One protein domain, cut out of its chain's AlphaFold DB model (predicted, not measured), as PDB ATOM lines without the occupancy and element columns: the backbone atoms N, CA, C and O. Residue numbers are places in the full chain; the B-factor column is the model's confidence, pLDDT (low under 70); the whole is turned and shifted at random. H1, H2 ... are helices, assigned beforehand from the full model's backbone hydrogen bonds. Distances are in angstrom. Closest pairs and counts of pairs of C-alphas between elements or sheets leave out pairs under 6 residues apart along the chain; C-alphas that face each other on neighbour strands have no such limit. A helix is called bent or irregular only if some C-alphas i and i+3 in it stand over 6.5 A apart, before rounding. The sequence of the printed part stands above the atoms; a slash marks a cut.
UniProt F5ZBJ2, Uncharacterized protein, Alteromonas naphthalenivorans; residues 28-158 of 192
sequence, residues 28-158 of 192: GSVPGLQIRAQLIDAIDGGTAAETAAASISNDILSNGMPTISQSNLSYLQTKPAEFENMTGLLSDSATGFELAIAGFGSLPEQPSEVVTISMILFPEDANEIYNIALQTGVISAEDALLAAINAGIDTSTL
ATOM      1  N   GLY A  28      33.451  73.906   5.509       52.38
ATOM      2  CA  GLY A  28      33.182  73.673   4.081       52.38
ATOM      3  C   GLY A  28      33.128  74.938   3.209       52.38
ATOM      4  O   GLY A  28      33.124  74.826   1.984       52.38
ATOM      5  N   SER A  29      33.125  76.123   3.823       73.12
ATOM      6  CA  SER A  29      32.873  77.399   3.137       73.12
ATOM      7  C   SER A  29      34.082  78.340   3.151       73.12
ATOM      8  O   SER A  29      34.214  79.173   2.258       73.12
ATOM      9  N   VAL A  30      34.980  78.184   4.129       90.31
ATOM     10  CA  VAL A  30      36.136  79.068   4.343       90.31
ATOM     11  C   VAL A  30      37.421  78.364   3.893       90.31
ATOM     12  O   VAL A  30      37.756  77.318   4.457       90.31
ATOM     13  N   PRO A  31      38.166  78.898   2.907       93.75
ATOM     14  CA  PRO A  31      39.374  78.250   2.391       93.75
ATOM     15  C   PRO A  31      40.413  77.932   3.474       93.75
ATOM     16  O   PRO A  31      40.893  76.804   3.554       93.75
ATOM     17  N   GLY A  32      40.716  78.890   4.353       94.31
ATOM     18  CA  GLY A  32      41.718  78.749   5.411       94.31
ATOM     19  C   GLY A  32      41.415  77.603   6.374       94.31
ATOM     20  O   GLY A  32      42.317  76.852   6.738       94.31
ATOM     21  N   LEU A  33      40.139  77.388   6.713       93.88
ATOM     22  CA  LEU A  33      39.723  76.274   7.570       93.88
ATOM     23  C   LEU A  33      39.860  74.911   6.874       93.88
ATOM     24  O   LEU A  33      40.201  73.930   7.538       93.88
ATOM     25  N   GLN A  34      39.638  74.833   5.557       93.75
ATOM     26  CA  GLN A  34      39.832  73.590   4.792       93.75
ATOM     27  C   GLN A  34      41.301  73.218   4.704       93.75
ATOM     28  O   GLN A  34      41.664  72.075   4.980       93.75
ATOM     29  N   ILE A  35      42.139  74.193   4.354       95.56
ATOM     30  CA  ILE A  35      43.588  74.007   4.268       95.56
ATOM     31  C   ILE A  35      44.130  73.594   5.633       95.56
ATOM     32  O   ILE A  35      44.880  72.627   5.735       95.56
ATOM     33  N   ARG A  36      43.689  74.270   6.698       94.94
ATOM     34  CA  ARG A  36      44.056  73.917   8.067       94.94
ATOM     35  C   ARG A  36      43.665  72.486   8.418       94.94
ATOM     36  O   ARG A  36      44.484  71.768   8.973       94.94
ATOM     37  N   ALA A  37      42.444  72.056   8.103       93.56
ATOM     38  CA  ALA A  37      42.013  70.686   8.379       93.56
ATOM     39  C   ALA A  37      42.908  69.658   7.665       93.56
ATOM     40  O   ALA A  37      43.403  68.737   8.307       93.56
ATOM     41  N   GLN A  38      43.199  69.870   6.376       94.88
ATOM     42  CA  GLN A  38      44.119  69.016   5.614       94.88
ATOM     43  C   GLN A  38      45.534  69.005   6.210       94.88
ATOM     44  O   GLN A  38      46.180  67.958   6.252       94.88
ATOM     45  N   LEU A  39      46.009  70.160   6.682       95.50
ATOM     46  CA  LEU A  39      47.323  70.307   7.298       95.50
ATOM     47  C   LEU A  39      47.414  69.536   8.618       95.50
ATOM     48  O   LEU A  39      48.358  68.770   8.810       95.50
ATOM     49  N   ILE A  40      46.427  69.696   9.502       95.25
ATOM     50  CA  ILE A  40      46.371  68.980  10.782       95.25
ATOM     51  C   ILE A  40      46.252  67.470  10.553       95.25
ATOM     52  O   ILE A  40      47.012  66.718  11.155       95.25
ATOM     53  N   ASP A  41      45.400  67.026   9.626       96.12
ATOM     54  CA  ASP A  41      45.265  65.604   9.290       96.12
ATOM     55  C   ASP A  41      46.594  65.000   8.796       96.12
ATOM     56  O   ASP A  41      46.960  63.881   9.169       96.12
ATOM     57  N   ALA A  42      47.354  65.734   7.977       95.38
ATOM     58  CA  ALA A  42      48.660  65.289   7.495       95.38
ATOM     59  C   ALA A  42      49.706  65.206   8.621       95.38
ATOM     60  O   ALA A  42      50.510  64.264   8.642       95.38
ATOM     61  N   ILE A  43      49.690  66.170   9.548       94.81
ATOM     62  CA  ILE A  43      50.588  66.220  10.710       94.81
ATOM     63  C   ILE A  43      50.276  65.085  11.687       94.81
ATOM     64  O   ILE A  43      51.185  64.352  12.082       94.81
ATOM     65  N   ASP A  44      49.003  64.870  12.009       94.94
ATOM     66  CA  ASP A  44      48.554  63.758  12.855       94.94
ATOM     67  C   ASP A  44      48.850  62.397  12.202       94.94
ATOM     68  O   ASP A  44      49.140  61.410  12.885       94.94
ATOM     69  N   GLY A  45      48.866  62.350  10.866       94.38
ATOM     70  CA  GLY A  45      49.343  61.221  10.066       94.38
ATOM     71  C   GLY A  45      50.865  61.002  10.083       94.38
ATOM     72  O   GLY A  45      51.339  60.021   9.506       94.38
ATOM     73  N   GLY A  46      51.635  61.873  10.742       95.12
ATOM     74  CA  GLY A  46      53.088  61.771  10.908       95.12
ATOM     75  C   GLY A  46      53.922  62.554   9.887       95.12
ATOM     76  O   GLY A  46      55.138  62.355   9.824       95.12
ATOM     77  N   THR A  47      53.308  63.427   9.084       96.25
ATOM     78  CA  THR A  47      54.029  64.306   8.147       96.25
ATOM     79  C   THR A  47      54.579  65.523   8.890       96.25
ATOM     80  O   THR A  47      53.890  66.113   9.714       96.25
ATOM     81  N   ALA A  48      55.813  65.940   8.596       95.31
ATOM     82  CA  ALA A  48      56.337  67.202   9.124       95.31
ATOM     83  C   ALA A  48      55.507  68.390   8.605       95.31
ATOM     84  O   ALA A  48      55.122  68.397   7.432       95.31
ATOM     85  N   ALA A  49      55.257  69.390   9.454       91.81
ATOM     86  CA  ALA A  49      54.372  70.515   9.145       91.81
ATOM     87  C   ALA A  49      54.791  71.258   7.869       91.81
ATOM     88  O   ALA A  49      53.955  71.550   7.019       91.81
ATOM     89  N   GLU A  50      56.089  71.471   7.674       93.88
ATOM     90  CA  GLU A  50      56.644  72.145   6.500       93.88
ATOM     91  C   GLU A  50      56.421  71.324   5.225       93.88
ATOM     92  O   GLU A  50      56.055  71.855   4.181       93.88
ATOM     93  N   THR A  51      56.587  70.000   5.312       96.12
ATOM     94  CA  THR A  51      56.350  69.100   4.173       96.12
ATOM     95  C   THR A  51      54.867  69.037   3.819       96.12
ATOM     96  O   THR A  51      54.514  69.031   2.639       96.12
ATOM     97  N   ALA A  52      53.994  69.012   4.827       96.44
ATOM     98  CA  ALA A  52      52.554  69.043   4.630       96.44
ATOM     99  C   ALA A  52      52.109  70.373   3.999       96.44
ATOM    100  O   ALA A  52      51.404  70.354   2.991       96.44
ATOM    101  N   ALA A  53      52.592  71.507   4.514       96.69
ATOM    102  CA  ALA A  53      52.300  72.834   3.980       96.69
ATOM    103  C   ALA A  53      52.746  72.978   2.520       96.69
ATOM    104  O   ALA A  53      51.948  73.401   1.681       96.69
ATOM    105  N   ALA A  54      53.966  72.547   2.188       97.44
ATOM    106  CA  ALA A  54      54.465  72.541   0.815       97.44
ATOM    107  C   ALA A  54      53.609  71.657  -0.101       97.44
ATOM    108  O   ALA A  54      53.235  72.068  -1.200       97.44
ATOM    109  N   SER A  55      53.262  70.444   0.338       97.12
ATOM    110  CA  SER A  55      52.445  69.525  -0.461       97.12
ATOM    111  C   SER A  55      51.050  70.088  -0.732       97.12
ATOM    112  O   SER A  55      50.601  70.072  -1.877       97.12
ATOM    113  N   ILE A  56      50.372  70.588   0.304       97.19
ATOM    114  CA  ILE A  56      49.011  71.132   0.205       97.19
ATOM    115  C   ILE A  56      49.007  72.399  -0.652       97.19
ATOM    116  O   ILE A  56      48.181  72.534  -1.551       97.19
ATOM    117  N   SER A  57      49.972  73.297  -0.442       96.94
ATOM    118  CA  SER A  57      50.083  74.527  -1.232       96.94
ATOM    119  C   SER A  57      50.291  74.218  -2.712       96.94
ATOM    120  O   SER A  57      49.594  74.770  -3.558       96.94
ATOM    121  N   ASN A  58      51.191  73.286  -3.040       97.31
ATOM    122  CA  ASN A  58      51.429  72.879  -4.426       97.31
ATOM    123  C   ASN A  58      50.204  72.218  -5.069       97.31
ATOM    124  O   ASN A  58      49.934  72.466  -6.249       97.31
ATOM    125  N   ASP A  59      49.460  71.404  -4.317       97.12
ATOM    126  CA  ASP A  59      48.211  70.805  -4.789       97.12
ATOM    127  C   ASP A  59      47.181  71.887  -5.131       97.12
ATOM    128  O   ASP A  59      46.680  71.923  -6.252       97.12
ATOM    129  N   ILE A  60      46.958  72.846  -4.230       96.75
ATOM    130  CA  ILE A  60      46.019  73.956  -4.441       96.75
ATOM    131  C   ILE A  60      46.446  74.826  -5.620       96.75
ATOM    132  O   ILE A  60      45.620  75.162  -6.464       96.75
ATOM    133  N   LEU A  61      47.728  75.179  -5.722       97.19
ATOM    134  CA  LEU A  61      48.234  76.003  -6.822       97.19
ATOM    135  C   LEU A  61      48.099  75.309  -8.186       97.19
ATOM    136  O   LEU A  61      47.925  75.994  -9.196       97.19
ATOM    137  N   SER A  62      48.163  73.976  -8.223       95.69
ATOM    138  CA  SER A  62      48.118  73.188  -9.463       95.69
ATOM    139  C   SER A  62      46.702  72.772  -9.859       95.69
ATOM    140  O   SER A  62      46.342  72.838 -11.034       95.69
ATOM    141  N   ASN A  63      45.904  72.341  -8.884       93.75
ATOM    142  CA  ASN A  63      44.593  71.725  -9.082       93.75
ATOM    143  C   ASN A  63      43.436  72.661  -8.704       93.75
ATOM    144  O   ASN A  63      42.292  72.414  -9.089       93.75
ATOM    145  N   GLY A  64      43.733  73.759  -8.008       91.62
ATOM    146  CA  GLY A  64      42.752  74.700  -7.487       91.62
ATOM    147  C   GLY A  64      42.039  74.190  -6.235       91.62
ATOM    148  O   GLY A  64      42.148  73.033  -5.836       91.62
ATOM    149  N   MET A  65      41.259  75.079  -5.625       90.62
ATOM    150  CA  MET A  65      40.356  74.762  -4.520       90.62
ATOM    151  C   MET A  65      39.002  75.425  -4.804       90.62
ATOM    152  O   MET A  65      38.989  76.616  -5.103       90.62
ATOM    153  N   PRO A  66      37.861  74.717  -4.705       87.75
ATOM    154  CA  PRO A  66      36.553  75.277  -5.065       87.75
ATOM    155  C   PRO A  66      36.158  76.550  -4.308       87.75
ATOM    156  O   PRO A  66      35.414  77.371  -4.837       87.75
ATOM    157  N   THR A  67      36.639  76.714  -3.076       89.88
ATOM    158  CA  THR A  67      36.374  77.890  -2.235       89.88
ATOM    159  C   THR A  67      37.298  79.072  -2.533       89.88
ATOM    160  O   THR A  67      37.048  80.171  -2.046       89.88
ATOM    161  N   ILE A  68      38.322  78.890  -3.372       92.81
ATOM    162  CA  ILE A  68      39.206  79.957  -3.843       92.81
ATOM    163  C   ILE A  68      38.792  80.338  -5.266       92.81
ATOM    164  O   ILE A  68      38.771  79.511  -6.179       92.81
ATOM    165  N   SER A  69      38.468  81.614  -5.474       91.56
ATOM    166  CA  SER A  69      38.123  82.127  -6.800       91.56
ATOM    167  C   SER A  69      39.308  82.018  -7.770       91.56
ATOM    168  O   SER A  69      40.472  82.060  -7.373       91.56
ATOM    169  N   GLN A  70      39.029  81.941  -9.074       91.50
ATOM    170  CA  GLN A  70      40.090  81.823 -10.080       91.50
ATOM    171  C   GLN A  70      41.058  83.020 -10.075       91.50
ATOM    172  O   GLN A  70      42.248  82.831 -10.313       91.50
ATOM    173  N   SER A  71      40.574  84.237  -9.792       92.38
ATOM    174  CA  SER A  71      41.428  85.426  -9.666       92.38
ATOM    175  C   SER A  71      42.377  85.314  -8.478       92.38
ATOM    176  O   SER A  71      43.564  85.598  -8.616       92.38
ATOM    177  N   ASN A  72      41.871  84.839  -7.336       94.62
ATOM    178  CA  ASN A  72      42.664  84.677  -6.124       94.62
ATOM    179  C   ASN A  72      43.677  83.545  -6.304       94.62
ATOM    180  O   ASN A  72      44.839  83.706  -5.949       94.62
ATOM    181  N   LEU A  73      43.291  82.444  -6.956       95.75
ATOM    182  CA  LEU A  73      44.222  81.379  -7.316       95.75
ATOM    183  C   LEU A  73      45.348  81.894  -8.224       95.75
ATOM    184  O   LEU A  73      46.515  81.604  -7.978       95.75
ATOM    185  N   SER A  74      45.023  82.699  -9.242       96.12
ATOM    186  CA  SER A  74      46.034  83.317 -10.107       96.12
ATOM    187  C   SER A  74      46.961  84.263  -9.343       96.12
ATOM    188  O   SER A  74      48.157  84.265  -9.615       96.12
ATOM    189  N   TYR A  75      46.450  85.019  -8.368       95.94
ATOM    190  CA  TYR A  75      47.291  85.816  -7.473       95.94
ATOM    191  C   TYR A  75      48.259  84.926  -6.676       95.94
ATOM    192  O   TYR A  75      49.470  85.146  -6.728       95.94
ATOM    193  N   LEU A  76      47.760  83.871  -6.021       97.06
ATOM    194  CA  LEU A  76      48.581  82.940  -5.235       97.06
ATOM    195  C   LEU A  76      49.665  82.254  -6.084       97.06
ATOM    196  O   LEU A  76      50.794  82.090  -5.631       97.06
ATOM    197  N   GLN A  77      49.376  81.932  -7.346       96.62
ATOM    198  CA  GLN A  77      50.355  81.366  -8.284       96.62
ATOM    199  C   GLN A  77      51.523  82.311  -8.600       96.62
ATOM    200  O   GLN A  77      52.601  81.843  -8.968       96.62
ATOM    201  N   THR A  78      51.348  83.627  -8.451       97.38
ATOM    202  CA  THR A  78      52.456  84.590  -8.590       97.38
ATOM    203  C   THR A  78      53.317  84.698  -7.330       97.38
ATOM    204  O   THR A  78      54.427  85.224  -7.406       97.38
ATOM    205  N   LYS A  79      52.821  84.186  -6.196       96.44
ATOM    206  CA  LYS A  79      53.403  84.292  -4.851       96.44
ATOM    207  C   LYS A  79      53.434  82.931  -4.126       96.44
ATOM    208  O   LYS A  79      52.881  82.793  -3.031       96.44
ATOM    209  N   PRO A  80      54.022  81.882  -4.738       96.25
ATOM    210  CA  PRO A  80      53.921  80.524  -4.208       96.25
ATOM    211  C   PRO A  80      54.631  80.356  -2.859       96.25
ATOM    212  O   PRO A  80      54.142  79.621  -2.008       96.25
ATOM    213  N   ALA A  81      55.753  81.050  -2.645       96.81
ATOM    214  CA  ALA A  81      56.524  80.950  -1.407       96.81
ATOM    215  C   ALA A  81      55.790  81.606  -0.229       96.81
ATOM    216  O   ALA A  81      55.752  81.056   0.870       96.81
ATOM    217  N   GLU A  82      55.168  82.759  -0.469       97.38
ATOM    218  CA  GLU A  82      54.353  83.467   0.513       97.38
ATOM    219  C   GLU A  82      53.115  82.651   0.881       97.38
ATOM    220  O   GLU A  82      52.794  82.508   2.059       97.38
ATOM    221  N   PHE A  83      52.449  82.059  -0.113       97.94
ATOM    222  CA  PHE A  83      51.299  81.194   0.128       97.94
ATOM    223  C   PHE A  83      51.664  79.929   0.913       97.94
ATOM    224  O   PHE A  83      50.943  79.566   1.841       97.94
ATOM    225  N   GLU A  84      52.788  79.282   0.589       97.62
ATOM    226  CA  GLU A  84      53.279  78.116   1.330       97.62
ATOM    227  C   GLU A  84      53.596  78.463   2.785       97.62
ATOM    228  O   GLU A  84      53.172  77.755   3.700       97.62
ATOM    229  N   ASN A  85      54.286  79.583   3.006       97.06
ATOM    230  CA  ASN A  85      54.611  80.060   4.343       97.06
ATOM    231  C   ASN A  85      53.337  80.318   5.164       97.06
ATOM    232  O   ASN A  85      53.182  79.764   6.251       97.06
ATOM    233  N   MET A  86      52.390  81.075   4.602       97.62
ATOM    234  CA  MET A  86      51.101  81.358   5.239       97.62
ATOM    235  C   MET A  86      50.288  80.080   5.486       97.62
ATOM    236  O   MET A  86      49.636  79.958   6.518       97.62
ATOM    237  N   THR A  87      50.365  79.098   4.585       97.00
ATOM    238  CA  THR A  87      49.741  77.783   4.776       97.00
ATOM    239  C   THR A  87      50.351  77.045   5.960       97.00
ATOM    240  O   THR A  87      49.614  76.483   6.763       97.00
ATOM    241  N   GLY A  88      51.675  77.082   6.124       96.00
ATOM    242  CA  GLY A  88      52.350  76.491   7.282       96.00
ATOM    243  C   GLY A  88      51.885  77.088   8.610       96.00
ATOM    244  O   GLY A  88      51.676  76.352   9.568       96.00
ATOM    245  N   LEU A  89      51.628  78.398   8.653       96.81
ATOM    246  CA  LEU A  89      51.147  79.088   9.857       96.81
ATOM    247  C   LEU A  89      49.728  78.677  10.286       96.81
ATOM    248  O   LEU A  89      49.350  78.912  11.436       96.81
ATOM    249  N   LEU A  90      48.942  78.043   9.408       95.75
ATOM    250  CA  LEU A  90      47.594  77.560   9.736       95.75
ATOM    251  C   LEU A  90      47.593  76.412  10.754       95.75
ATOM    252  O   LEU A  90      46.550  76.151  11.356       95.75
ATOM    253  N   SER A  91      48.722  75.726  10.982       92.62
ATOM    254  CA  SER A  91      48.793  74.708  12.042       92.62
ATOM    255  C   SER A  91      48.470  75.322  13.404       92.62
ATOM    256  O   SER A  91      47.685  74.761  14.174       92.62
ATOM    257  N   ASP A  92      49.000  76.523  13.637       91.81
ATOM    258  CA  ASP A  92      48.904  77.250  14.902       91.81
ATOM    259  C   ASP A  92      47.908  78.419  14.857       91.81
ATOM    260  O   ASP A  92      47.539  78.938  15.908       91.81
ATOM    261  N   SER A  93      47.433  78.807  13.667       90.62
ATOM    262  CA  SER A  93      46.489  79.915  13.468       90.62
ATOM    263  C   SER A  93      45.129  79.394  13.008       90.62
ATOM    264  O   SER A  93      45.006  78.830  11.919       90.62
ATOM    265  N   ALA A  94      44.089  79.580  13.820       88.62
ATOM    266  CA  ALA A  94      42.742  79.091  13.516       88.62
ATOM    267  C   ALA A  94      41.849  80.140  12.836       88.62
ATOM    268  O   ALA A  94      40.807  79.779  12.290       88.62
ATOM    269  N   THR A  95      42.243  81.414  12.877       91.12
ATOM    270  CA  THR A  95      41.464  82.556  12.369       91.12
ATOM    271  C   THR A  95      42.297  83.434  11.443       91.12
ATOM    272  O   THR A  95      43.532  83.416  11.508       91.12
ATOM    273  N   GLY A  96      41.638  84.255  10.621       88.25
ATOM    274  CA  GLY A  96      42.315  85.221   9.755       88.25
ATOM    275  C   GLY A  96      43.124  86.254  10.538       88.25
ATOM    276  O   GLY A  96      44.220  86.628  10.126       88.25
ATOM    277  N   PHE A  97      42.627  86.658  11.709       89.56
ATOM    278  CA  PHE A  97      43.327  87.555  12.628       89.56
ATOM    279  C   PHE A  97      44.655  86.966  13.130       89.56
ATOM    280  O   PHE A  97      45.700  87.610  13.019       89.56
ATOM    281  N   GLU A  98      44.626  85.743  13.666       92.31
ATOM    282  CA  GLU A  98      45.832  85.060  14.160       92.31
ATOM    283  C   GLU A  98      46.832  84.833  13.028       92.31
ATOM    284  O   GLU A  98      48.024  85.102  13.190       92.31
ATOM    285  N   LEU A  99      46.325  84.417  11.863       95.56
ATOM    286  CA  LEU A  99      47.135  84.182  10.681       95.56
ATOM    287  C   LEU A  99      47.835  85.463  10.214       95.56
ATOM    288  O   LEU A  99      49.024  85.424   9.909       95.56
ATOM    289  N   ALA A 100      47.138  86.600  10.187       93.94
ATOM    290  CA  ALA A 100      47.729  87.873   9.789       93.94
ATOM    291  C   ALA A 100      48.850  88.304  10.748       93.94
ATOM    292  O   ALA A 100      49.924  88.706  10.301       93.94
ATOM    293  N   ILE A 101      48.646  88.168  12.064       92.69
ATOM    294  CA  ILE A 101      49.676  88.484  13.068       92.69
ATOM    295  C   ILE A 101      50.900  87.583  12.900       92.69
ATOM    296  O   ILE A 101      52.028  88.081  12.858       92.69
ATOM    297  N   ALA A 102      50.689  86.270  12.792       94.75
ATOM    298  CA  ALA A 102      51.769  85.315  12.577       94.75
ATOM    299  C   ALA A 102      52.502  85.601  11.255       94.75
ATOM    300  O   ALA A 102      53.735  85.605  11.207       94.75
ATOM    301  N   GLY A 103      51.745  85.929  10.207       94.25
ATOM    302  CA  GLY A 103      52.249  86.285   8.888       94.25
ATOM    303  C   GLY A 103      53.139  87.523   8.913       94.25
ATOM    304  O   GLY A 103      54.227  87.484   8.351       94.25
ATOM    305  N   PHE A 104      52.762  88.588   9.627       94.44
ATOM    306  CA  PHE A 104      53.613  89.779   9.758       94.44
ATOM    307  C   PHE A 104      54.936  89.490  10.474       94.44
ATOM    308  O   PHE A 104      55.943  90.134  10.185       94.44
ATOM    309  N   GLY A 105      54.953  88.523  11.395       92.44
ATOM    310  CA  GLY A 105      56.186  88.056  12.027       92.44
ATOM    311  C   GLY A 105      57.053  87.193  11.104       92.44
ATOM    312  O   GLY A 105      58.278  87.278  11.163       92.44
ATOM    313  N   SER A 106      56.428  86.376  10.254       94.12
ATOM    314  CA  SER A 106      57.104  85.433   9.351       94.12
ATOM    315  C   SER A 106      57.604  86.084   8.052       94.12
ATOM    316  O   SER A 106      58.681  85.753   7.557       94.12
ATOM    317  N   LEU A 107      56.846  87.046   7.519       94.00
ATOM    318  CA  LEU A 107      57.079  87.739   6.249       94.00
ATOM    319  C   LEU A 107      57.118  89.273   6.449       94.00
ATOM    320  O   LEU A 107      56.316  90.002   5.859       94.00
ATOM    321  N   PRO A 108      58.051  89.806   7.264       91.56
ATOM    322  CA  PRO A 108      58.062  91.226   7.635       91.56
ATOM    323  C   PRO A 108      58.351  92.174   6.461       91.56
ATOM    324  O   PRO A 108      58.021  93.355   6.523       91.56
ATOM    325  N   GLU A 109      58.965  91.674   5.388       93.75
ATOM    326  CA  GLU A 109      59.268  92.456   4.182       93.75
ATOM    327  C   GLU A 109      58.096  92.494   3.184       93.75
ATOM    328  O   GLU A 109      58.174  93.193   2.174       93.75
ATOM    329  N   GLN A 110      57.023  91.741   3.444       94.50
ATOM    330  CA  GLN A 110      55.912  91.515   2.510       94.50
ATOM    331  C   GLN A 110      54.534  91.635   3.197       94.50
ATOM    332  O   GLN A 110      53.699  90.726   3.123       94.50
ATOM    333  N   PRO A 111      54.256  92.746   3.902       93.31
ATOM    334  CA  PRO A 111      53.021  92.884   4.670       93.31
ATOM    335  C   PRO A 111      51.768  92.926   3.780       93.31
ATOM    336  O   PRO A 111      50.713  92.441   4.186       93.31
ATOM    337  N   SER A 112      51.867  93.449   2.554       94.00
ATOM    338  CA  SER A 112      50.747  93.478   1.601       94.00
ATOM    339  C   SER A 112      50.328  92.073   1.178       94.00
ATOM    340  O   SER A 112      49.134  91.774   1.090       94.00
ATOM    341  N   GLU A 113      51.293  91.182   0.955       96.44
ATOM    342  CA  GLU A 113      51.052  89.778   0.649       96.44
ATOM    343  C   GLU A 113      50.413  89.054   1.832       96.44
ATOM    344  O   GLU A 113      49.433  88.341   1.627       96.44
ATOM    345  N   VAL A 114      50.892  89.292   3.057       96.50
ATOM    346  CA  VAL A 114      50.297  88.726   4.280       96.50
ATOM    347  C   VAL A 114      48.820  89.098   4.394       96.50
ATOM    348  O   VAL A 114      47.983  88.214   4.586       96.50
ATOM    349  N   VAL A 115      48.482  90.380   4.232       95.62
ATOM    350  CA  VAL A 115      47.089  90.856   4.294       95.62
ATOM    351  C   VAL A 115      46.253  90.218   3.189       95.62
ATOM    352  O   VAL A 115      45.200  89.648   3.468       95.62
ATOM    353  N   THR A 116      46.745  90.264   1.949       96.38
ATOM    354  CA  THR A 116      46.020  89.733   0.788       96.38
ATOM    355  C   THR A 116      45.741  88.240   0.956       96.38
ATOM    356  O   THR A 116      44.603  87.803   0.822       96.38
ATOM    357  N   ILE A 117      46.762  87.445   1.292       97.12
ATOM    358  CA  ILE A 117      46.633  85.991   1.446       97.12
ATOM    359  C   ILE A 117      45.727  85.658   2.635       97.12
ATOM    360  O   ILE A 117      44.861  84.794   2.504       97.12
ATOM    361  N   SER A 118      45.846  86.373   3.757       96.81
ATOM    362  CA  SER A 118      44.963  86.166   4.914       96.81
ATOM    363  C   SER A 118      43.497  86.417   4.558       96.81
ATOM    364  O   SER A 118      42.644  85.617   4.926       96.81
ATOM    365  N   MET A 119      43.200  87.471   3.789       95.31
ATOM    366  CA  MET A 119      41.836  87.783   3.334       95.31
ATOM    367  C   MET A 119      41.316  86.795   2.285       95.31
ATOM    368  O   MET A 119      40.125  86.503   2.261       95.31
ATOM    369  N   ILE A 120      42.185  86.247   1.429       95.50
ATOM    370  CA  ILE A 120      41.807  85.156   0.516       95.50
ATOM    371  C   ILE A 120      41.409  83.912   1.319       95.50
ATOM    372  O   ILE A 120      40.453  83.225   0.958       95.50
ATOM    373  N   LEU A 121      42.146  83.611   2.389       95.62
ATOM    374  CA  LEU A 121      41.932  82.419   3.206       95.62
ATOM    375  C   LEU A 121      40.756  82.556   4.174       95.62
ATOM    376  O   LEU A 121      40.019  81.592   4.371       95.62
ATOM    377  N   PHE A 122      40.550  83.747   4.724       95.19
ATOM    378  CA  PHE A 122      39.481  84.069   5.664       95.19
ATOM    379  C   PHE A 122      38.735  85.327   5.196       95.19
ATOM    380  O   PHE A 122      38.864  86.391   5.800       95.19
ATOM    381  N   PRO A 123      37.948  85.233   4.110       90.88
ATOM    382  CA  PRO A 123      37.236  86.388   3.561       90.88
ATOM    383  C   PRO A 123      36.190  86.956   4.528       90.88
ATOM    384  O   PRO A 123      35.862  88.136   4.456       90.88
ATOM    385  N   GLU A 124      35.681  86.130   5.442       89.44
ATOM    386  CA  GLU A 124      34.759  86.551   6.499       89.44
ATOM    387  C   GLU A 124      35.423  87.429   7.570       89.44
ATOM    388  O   GLU A 124      34.765  88.325   8.089       89.44
ATOM    389  N   ASP A 125      36.727  87.250   7.808       90.25
ATOM    390  CA  ASP A 125      37.521  88.014   8.782       90.25
ATOM    391  C   ASP A 125      38.191  89.249   8.145       90.25
ATOM    392  O   ASP A 125      39.125  89.835   8.700       90.25
ATOM    393  N   ALA A 126      37.793  89.648   6.930       89.12
ATOM    394  CA  ALA A 126      38.499  90.691   6.187       89.12
ATOM    395  C   ALA A 126      38.536  92.041   6.929       89.12
ATOM    396  O   ALA A 126      39.517  92.778   6.816       89.12
ATOM    397  N   ASN A 127      37.505  92.368   7.713       88.75
ATOM    398  CA  ASN A 127      37.476  93.604   8.498       88.75
ATOM    399  C   ASN A 127      38.488  93.546   9.655       88.75
ATOM    400  O   ASN A 127      39.245  94.492   9.875       88.75
ATOM    401  N   GLU A 128      38.558  92.417  10.353       89.75
ATOM    402  CA  GLU A 128      39.509  92.145  11.427       89.75
ATOM    403  C   GLU A 128      40.950  92.169  10.908       89.75
ATOM    404  O   GLU A 128      41.797  92.844  11.500       89.75
ATOM    405  N   ILE A 129      41.212  91.506   9.776       91.06
ATOM    406  CA  ILE A 129      42.527  91.479   9.119       91.06
ATOM    407  C   ILE A 129      42.943  92.893   8.693       91.06
ATOM    408  O   ILE A 129      44.084  93.302   8.913       91.06
ATOM    409  N   TYR A 130      42.021  93.666   8.115       89.50
ATOM    410  CA  TYR A 130      42.284  95.054   7.744       89.50
ATOM    411  C   TYR A 130      42.630  95.906   8.974       89.50
ATOM    412  O   TYR A 130      43.634  96.614   8.978       89.50
ATOM    413  N   ASN A 131      41.856  95.797  10.056       88.38
ATOM    414  CA  ASN A 131      42.080  96.586  11.268       88.38
ATOM    415  C   ASN A 131      43.405  96.260  11.959       88.38
ATOM    416  O   ASN A 131      44.102  97.179  12.397       88.38
ATOM    417  N   ILE A 132      43.782  94.980  12.043       87.69
ATOM    418  CA  ILE A 132      45.064  94.607  12.650       87.69
ATOM    419  C   ILE A 132      46.240  95.075  11.794       87.69
ATOM    420  O   ILE A 132      47.224  95.555  12.346       87.69
ATOM    421  N   ALA A 133      46.123  95.029  10.466       87.50
ATOM    422  CA  ALA A 133      47.145  95.539   9.558       87.50
ATOM    423  C   ALA A 133      47.432  97.036   9.781       87.50
ATOM    424  O   ALA A 133      48.589  97.457   9.799       87.50
ATOM    425  N   LEU A 134      46.388  97.835  10.031       87.69
ATOM    426  CA  LEU A 134      46.545  99.250  10.381       87.69
ATOM    427  C   LEU A 134      47.125  99.442  11.785       87.69
ATOM    428  O   LEU A 134      47.957 100.321  12.000       87.69
ATOM    429  N   GLN A 135      46.689  98.630  12.750       86.50
ATOM    430  CA  GLN A 135      47.121  98.749  14.141       86.50
ATOM    431  C   GLN A 135      48.593  98.364  14.337       86.50
ATOM    432  O   GLN A 135      49.276  98.966  15.164       86.50
ATOM    433  N   THR A 136      49.093  97.378  13.590       81.88
ATOM    434  CA  THR A 136      50.505  96.972  13.648       81.88
ATOM    435  C   THR A 136      51.429  98.016  13.025       81.88
ATOM    436  O   THR A 136      52.618  98.033  13.338       81.88
ATOM    437  N   GLY A 137      50.906  98.899  12.165       81.88
ATOM    438  CA  GLY A 137      51.670  99.960  11.507       81.88
ATOM    439  C   GLY A 137      52.708  99.451  10.503       81.88
ATOM    440  O   GLY A 137      53.569 100.217  10.076       81.88
ATOM    441  N   VAL A 138      52.646  98.167  10.134       81.81
ATOM    442  CA  VAL A 138      53.567  97.529   9.172       81.81
ATOM    443  C   VAL A 138      53.200  97.835   7.721       81.81
ATOM    444  O   VAL A 138      54.015  97.638   6.825       81.81
ATOM    445  N   ILE A 139      51.980  98.317   7.488       86.56
ATOM    446  CA  ILE A 139      51.436  98.648   6.174       86.56
ATOM    447  C   ILE A 139      50.600  99.928   6.265       86.56
ATOM    448  O   ILE A 139      49.979 100.206   7.293       86.56
ATOM    449  N   SER A 140      50.614 100.731   5.200       87.62
ATOM    450  CA  SER A 140      49.784 101.934   5.106       87.62
ATOM    451  C   SER A 140      48.309 101.577   4.889       87.62
ATOM    452  O   SER A 140      47.974 100.468   4.467       87.62
ATOM    453  N   ALA A 141      47.406 102.527   5.147       85.94
ATOM    454  CA  ALA A 141      45.986 102.311   4.886       85.94
ATOM    455  C   ALA A 141      45.696 102.140   3.390       85.94
ATOM    456  O   ALA A 141      44.874 101.302   3.018       85.94
ATOM    457  N   GLU A 142      46.396 102.884   2.533       87.75
ATOM    458  CA  GLU A 142      46.283 102.748   1.084       87.75
ATOM    459  C   GLU A 142      46.739 101.366   0.596       87.75
ATOM    460  O   GLU A 142      46.049 100.741  -0.214       87.75
ATOM    461  N   ASP A 143      47.859 100.858   1.113       89.06
ATOM    462  CA  ASP A 143      48.391  99.549   0.723       89.06
ATOM    463  C   ASP A 143      47.527  98.402   1.267       89.06
ATOM    464  O   ASP A 143      47.301  97.412   0.569       89.06
ATOM    465  N   ALA A 144      46.977  98.543   2.478       88.12
ATOM    466  CA  ALA A 144      46.035  97.578   3.044       88.12
ATOM    467  C   ALA A 144      44.716  97.531   2.250       88.12
ATOM    468  O   ALA A 144      44.157  96.455   2.037       88.12
ATOM    469  N   LEU A 145      44.236  98.682   1.761       88.75
ATOM    470  CA  LEU A 145      43.074  98.748   0.871       88.75
ATOM    471  C   LEU A 145      43.368  98.055  -0.465       88.75
ATOM    472  O   LEU A 145      42.540  97.295  -0.968       88.75
ATOM    473  N   LEU A 146      44.557  98.281  -1.028       91.25
ATOM    474  CA  LEU A 146      44.986  97.624  -2.260       91.25
ATOM    475  C   LEU A 146      45.099  96.102  -2.083       91.25
ATOM    476  O   LEU A 146      44.662  95.352  -2.954       91.25
ATOM    477  N   ALA A 147      45.628  95.645  -0.948       92.50
ATOM    478  CA  ALA A 147      45.677  94.231  -0.585       92.50
ATOM    479  C   ALA A 147      44.271  93.608  -0.524       92.50
ATOM    480  O   ALA A 147      44.038  92.539  -1.087       92.50
ATOM    481  N   ALA A 148      43.305  94.315   0.066       90.00
ATOM    482  CA  ALA A 148      41.917  93.866   0.103       90.00
ATOM    483  C   ALA A 148      41.283  93.767  -1.295       90.00
ATOM    484  O   ALA A 148      40.607  92.783  -1.598       90.00
ATOM    485  N   ILE A 149      41.552  94.736  -2.177       89.94
ATOM    486  CA  ILE A 149      41.108  94.691  -3.579       89.94
ATOM    487  C   ILE A 149      41.703  93.472  -4.291       89.94
ATOM    488  O   ILE A 149      40.984  92.757  -4.990       89.94
ATOM    489  N   ASN A 150      42.995  93.201  -4.091       90.25
ATOM    490  CA  ASN A 150      43.669  92.044  -4.684       90.25
ATOM    491  C   ASN A 150      43.124  90.709  -4.157       90.25
ATOM    492  O   ASN A 150      43.109  89.726  -4.896       90.25
ATOM    493  N   ALA A 151      42.634  90.677  -2.916       90.50
ATOM    494  CA  ALA A 151      41.944  89.525  -2.338       90.50
ATOM    495  C   ALA A 151      40.488  89.372  -2.831       90.50
ATOM    496  O   ALA A 151      39.836  88.368  -2.535       90.50
ATOM    497  N   GLY A 152      39.973  90.348  -3.587       86.31
ATOM    498  CA  GLY A 152      38.597  90.370  -4.078       86.31
ATOM    499  C   GLY A 152      37.570  90.791  -3.025       86.31
ATOM    500  O   GLY A 152      36.391  90.471  -3.171       86.31
ATOM    501  N   ILE A 153      37.999  91.487  -1.968       88.56
ATOM    502  CA  ILE A 153      37.122  91.997  -0.912       88.56
ATOM    503  C   ILE A 153      36.418  93.272  -1.388       88.56
ATOM    504  O   ILE A 153      37.035  94.162  -1.976       88.56
ATOM    505  N   ASP A 154      35.120  93.385  -1.098       84.50
ATOM    506  CA  ASP A 154      34.388  94.640  -1.267       84.50
ATOM    507  C   ASP A 154      34.873  95.657  -0.227       84.50
ATOM    508  O   ASP A 154      34.520  95.612   0.950       84.50
ATOM    509  N   THR A 155      35.695  96.607  -0.659       80.50
ATOM    510  CA  THR A 155      36.284  97.586   0.254       80.50
ATOM    511  C   THR A 155      35.270  98.557   0.846       80.50
ATOM    512  O   THR A 155      35.588  99.228   1.825       80.50
ATOM    513  N   SER A 156      34.057  98.659   0.292       81.50
ATOM    514  CA  SER A 156      33.010  99.512   0.869       81.50
ATOM    515  C   SER A 156      32.509  98.998   2.223       81.50
ATOM    516  O   SER A 156      31.959  99.773   3.007       81.50
ATOM    517  N   THR A 157      32.740  97.716   2.524       76.38
ATOM    518  CA  THR A 157      32.398  97.088   3.805       76.38
ATOM    519  C   THR A 157      33.550  97.119   4.808       76.38
ATOM    520  O   THR A 157      33.369  96.721   5.960       76.38
ATOM    521  N   LEU A 158      34.742  97.564   4.394       78.12
ATOM    522  CA  LEU A 158      35.888  97.703   5.283       78.12
ATOM    523  C   LEU A 158      35.765  98.996   6.076       78.12
ATOM    524  O   LEU A 158      35.775 100.104   5.541       78.12
TER     525      LEU A 158
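AT A GLANCE: This is residues 28 to 158 of the 192 residues of an uncharacterized protein of Alteromonas naphthalenivorans (UniProt F5ZBJ2). Eight short helices pack into one body with two halves: H5, H6, H7 and H8 make a bundle, and the hairpin of H1 and H2 stands at the other end, with H4 packed between H2 and the pair H5 and H6. H6 lies near the middle, and H3 is at the side, its end packed on H2. The printed part has 131 residues with eight named helices, H1 to H8 in order, and no named strand; its class is all helix. It is compact, with a radius of gyration of the C-alphas of 13.6 A and spans of 41 by 28 by 24 A.

HOW THE PARTS SIT: Begin with H1, residues 31 to 44, and H2, residues 49 to 63; this hairpin touches closest at the C-alphas of Ile 43 and Ala 49, 5.9 A apart, running opposite ways at a steep tilt of 45 degrees. H3, residues 70 to 78, only just touches H2, with 3 pairs of C-alphas within 8 A; the closest are those of Leu 61, the one residue of H2 involved, and Gln 77, 5.9 A apart. Next find H4, residues 80 to 89, which touches H2 at the C-alphas of Ala 53 and Gly 88, the closest, 4.9 A apart. H5, residues 96 to 106, touches H4 closest at the C-alphas of Met 86 and Gly 103, 6.2 A apart. H6, residues 111 to 121, is the hub, touching H1, H4, H5, H7 and H8; it and H1 touch only at their ends, the closest C-alphas being those of Gly 32 and Leu 121, 4.3 A apart. With H7, residues 123 to 136, and H8, residues 141 to 150, H5 and H6 form an up-and-down bundle, each helix running against the one before it. In it the hairpin of H6 and H7 has a shallow tilt of 21 degrees, its closest C-alphas those of Met 119 and Ala 126, 5.3 A apart, and H6 touches H8 closest at the C-alphas of Thr 116 and Ala 147, 4.7 A apart. H2 and H8 are apart. Every O i to N i+4 pair is within hydrogen-bond range in H1, H2, H3, H4, H5, H6 and H8; in H7 it is 8 of 10. H7 is irregular: C-alphas 124 and 127 are 7.8 A apart.

IN THESE COORDINATES: Find C-alpha 31 at (39.374, 78.250, 2.391); from there H1 runs 20.1 A to C-alpha 44. H2 covers 20.7 A, H3 12.8 A, H4 14.4 A, H5 14.8 A, H6 15.3 A and H7 19.7 A. H8 runs 14.2 A to C-alpha 150 at (43.669, 92.044, -4.684).

THE WHOLE: Look for the two C-alphas farthest apart at Gly 46 and Ser 156, 43.9 A. The printed part has no cut and no long link. Its mean pLDDT is 92.1, and residue 28 alone is under 70.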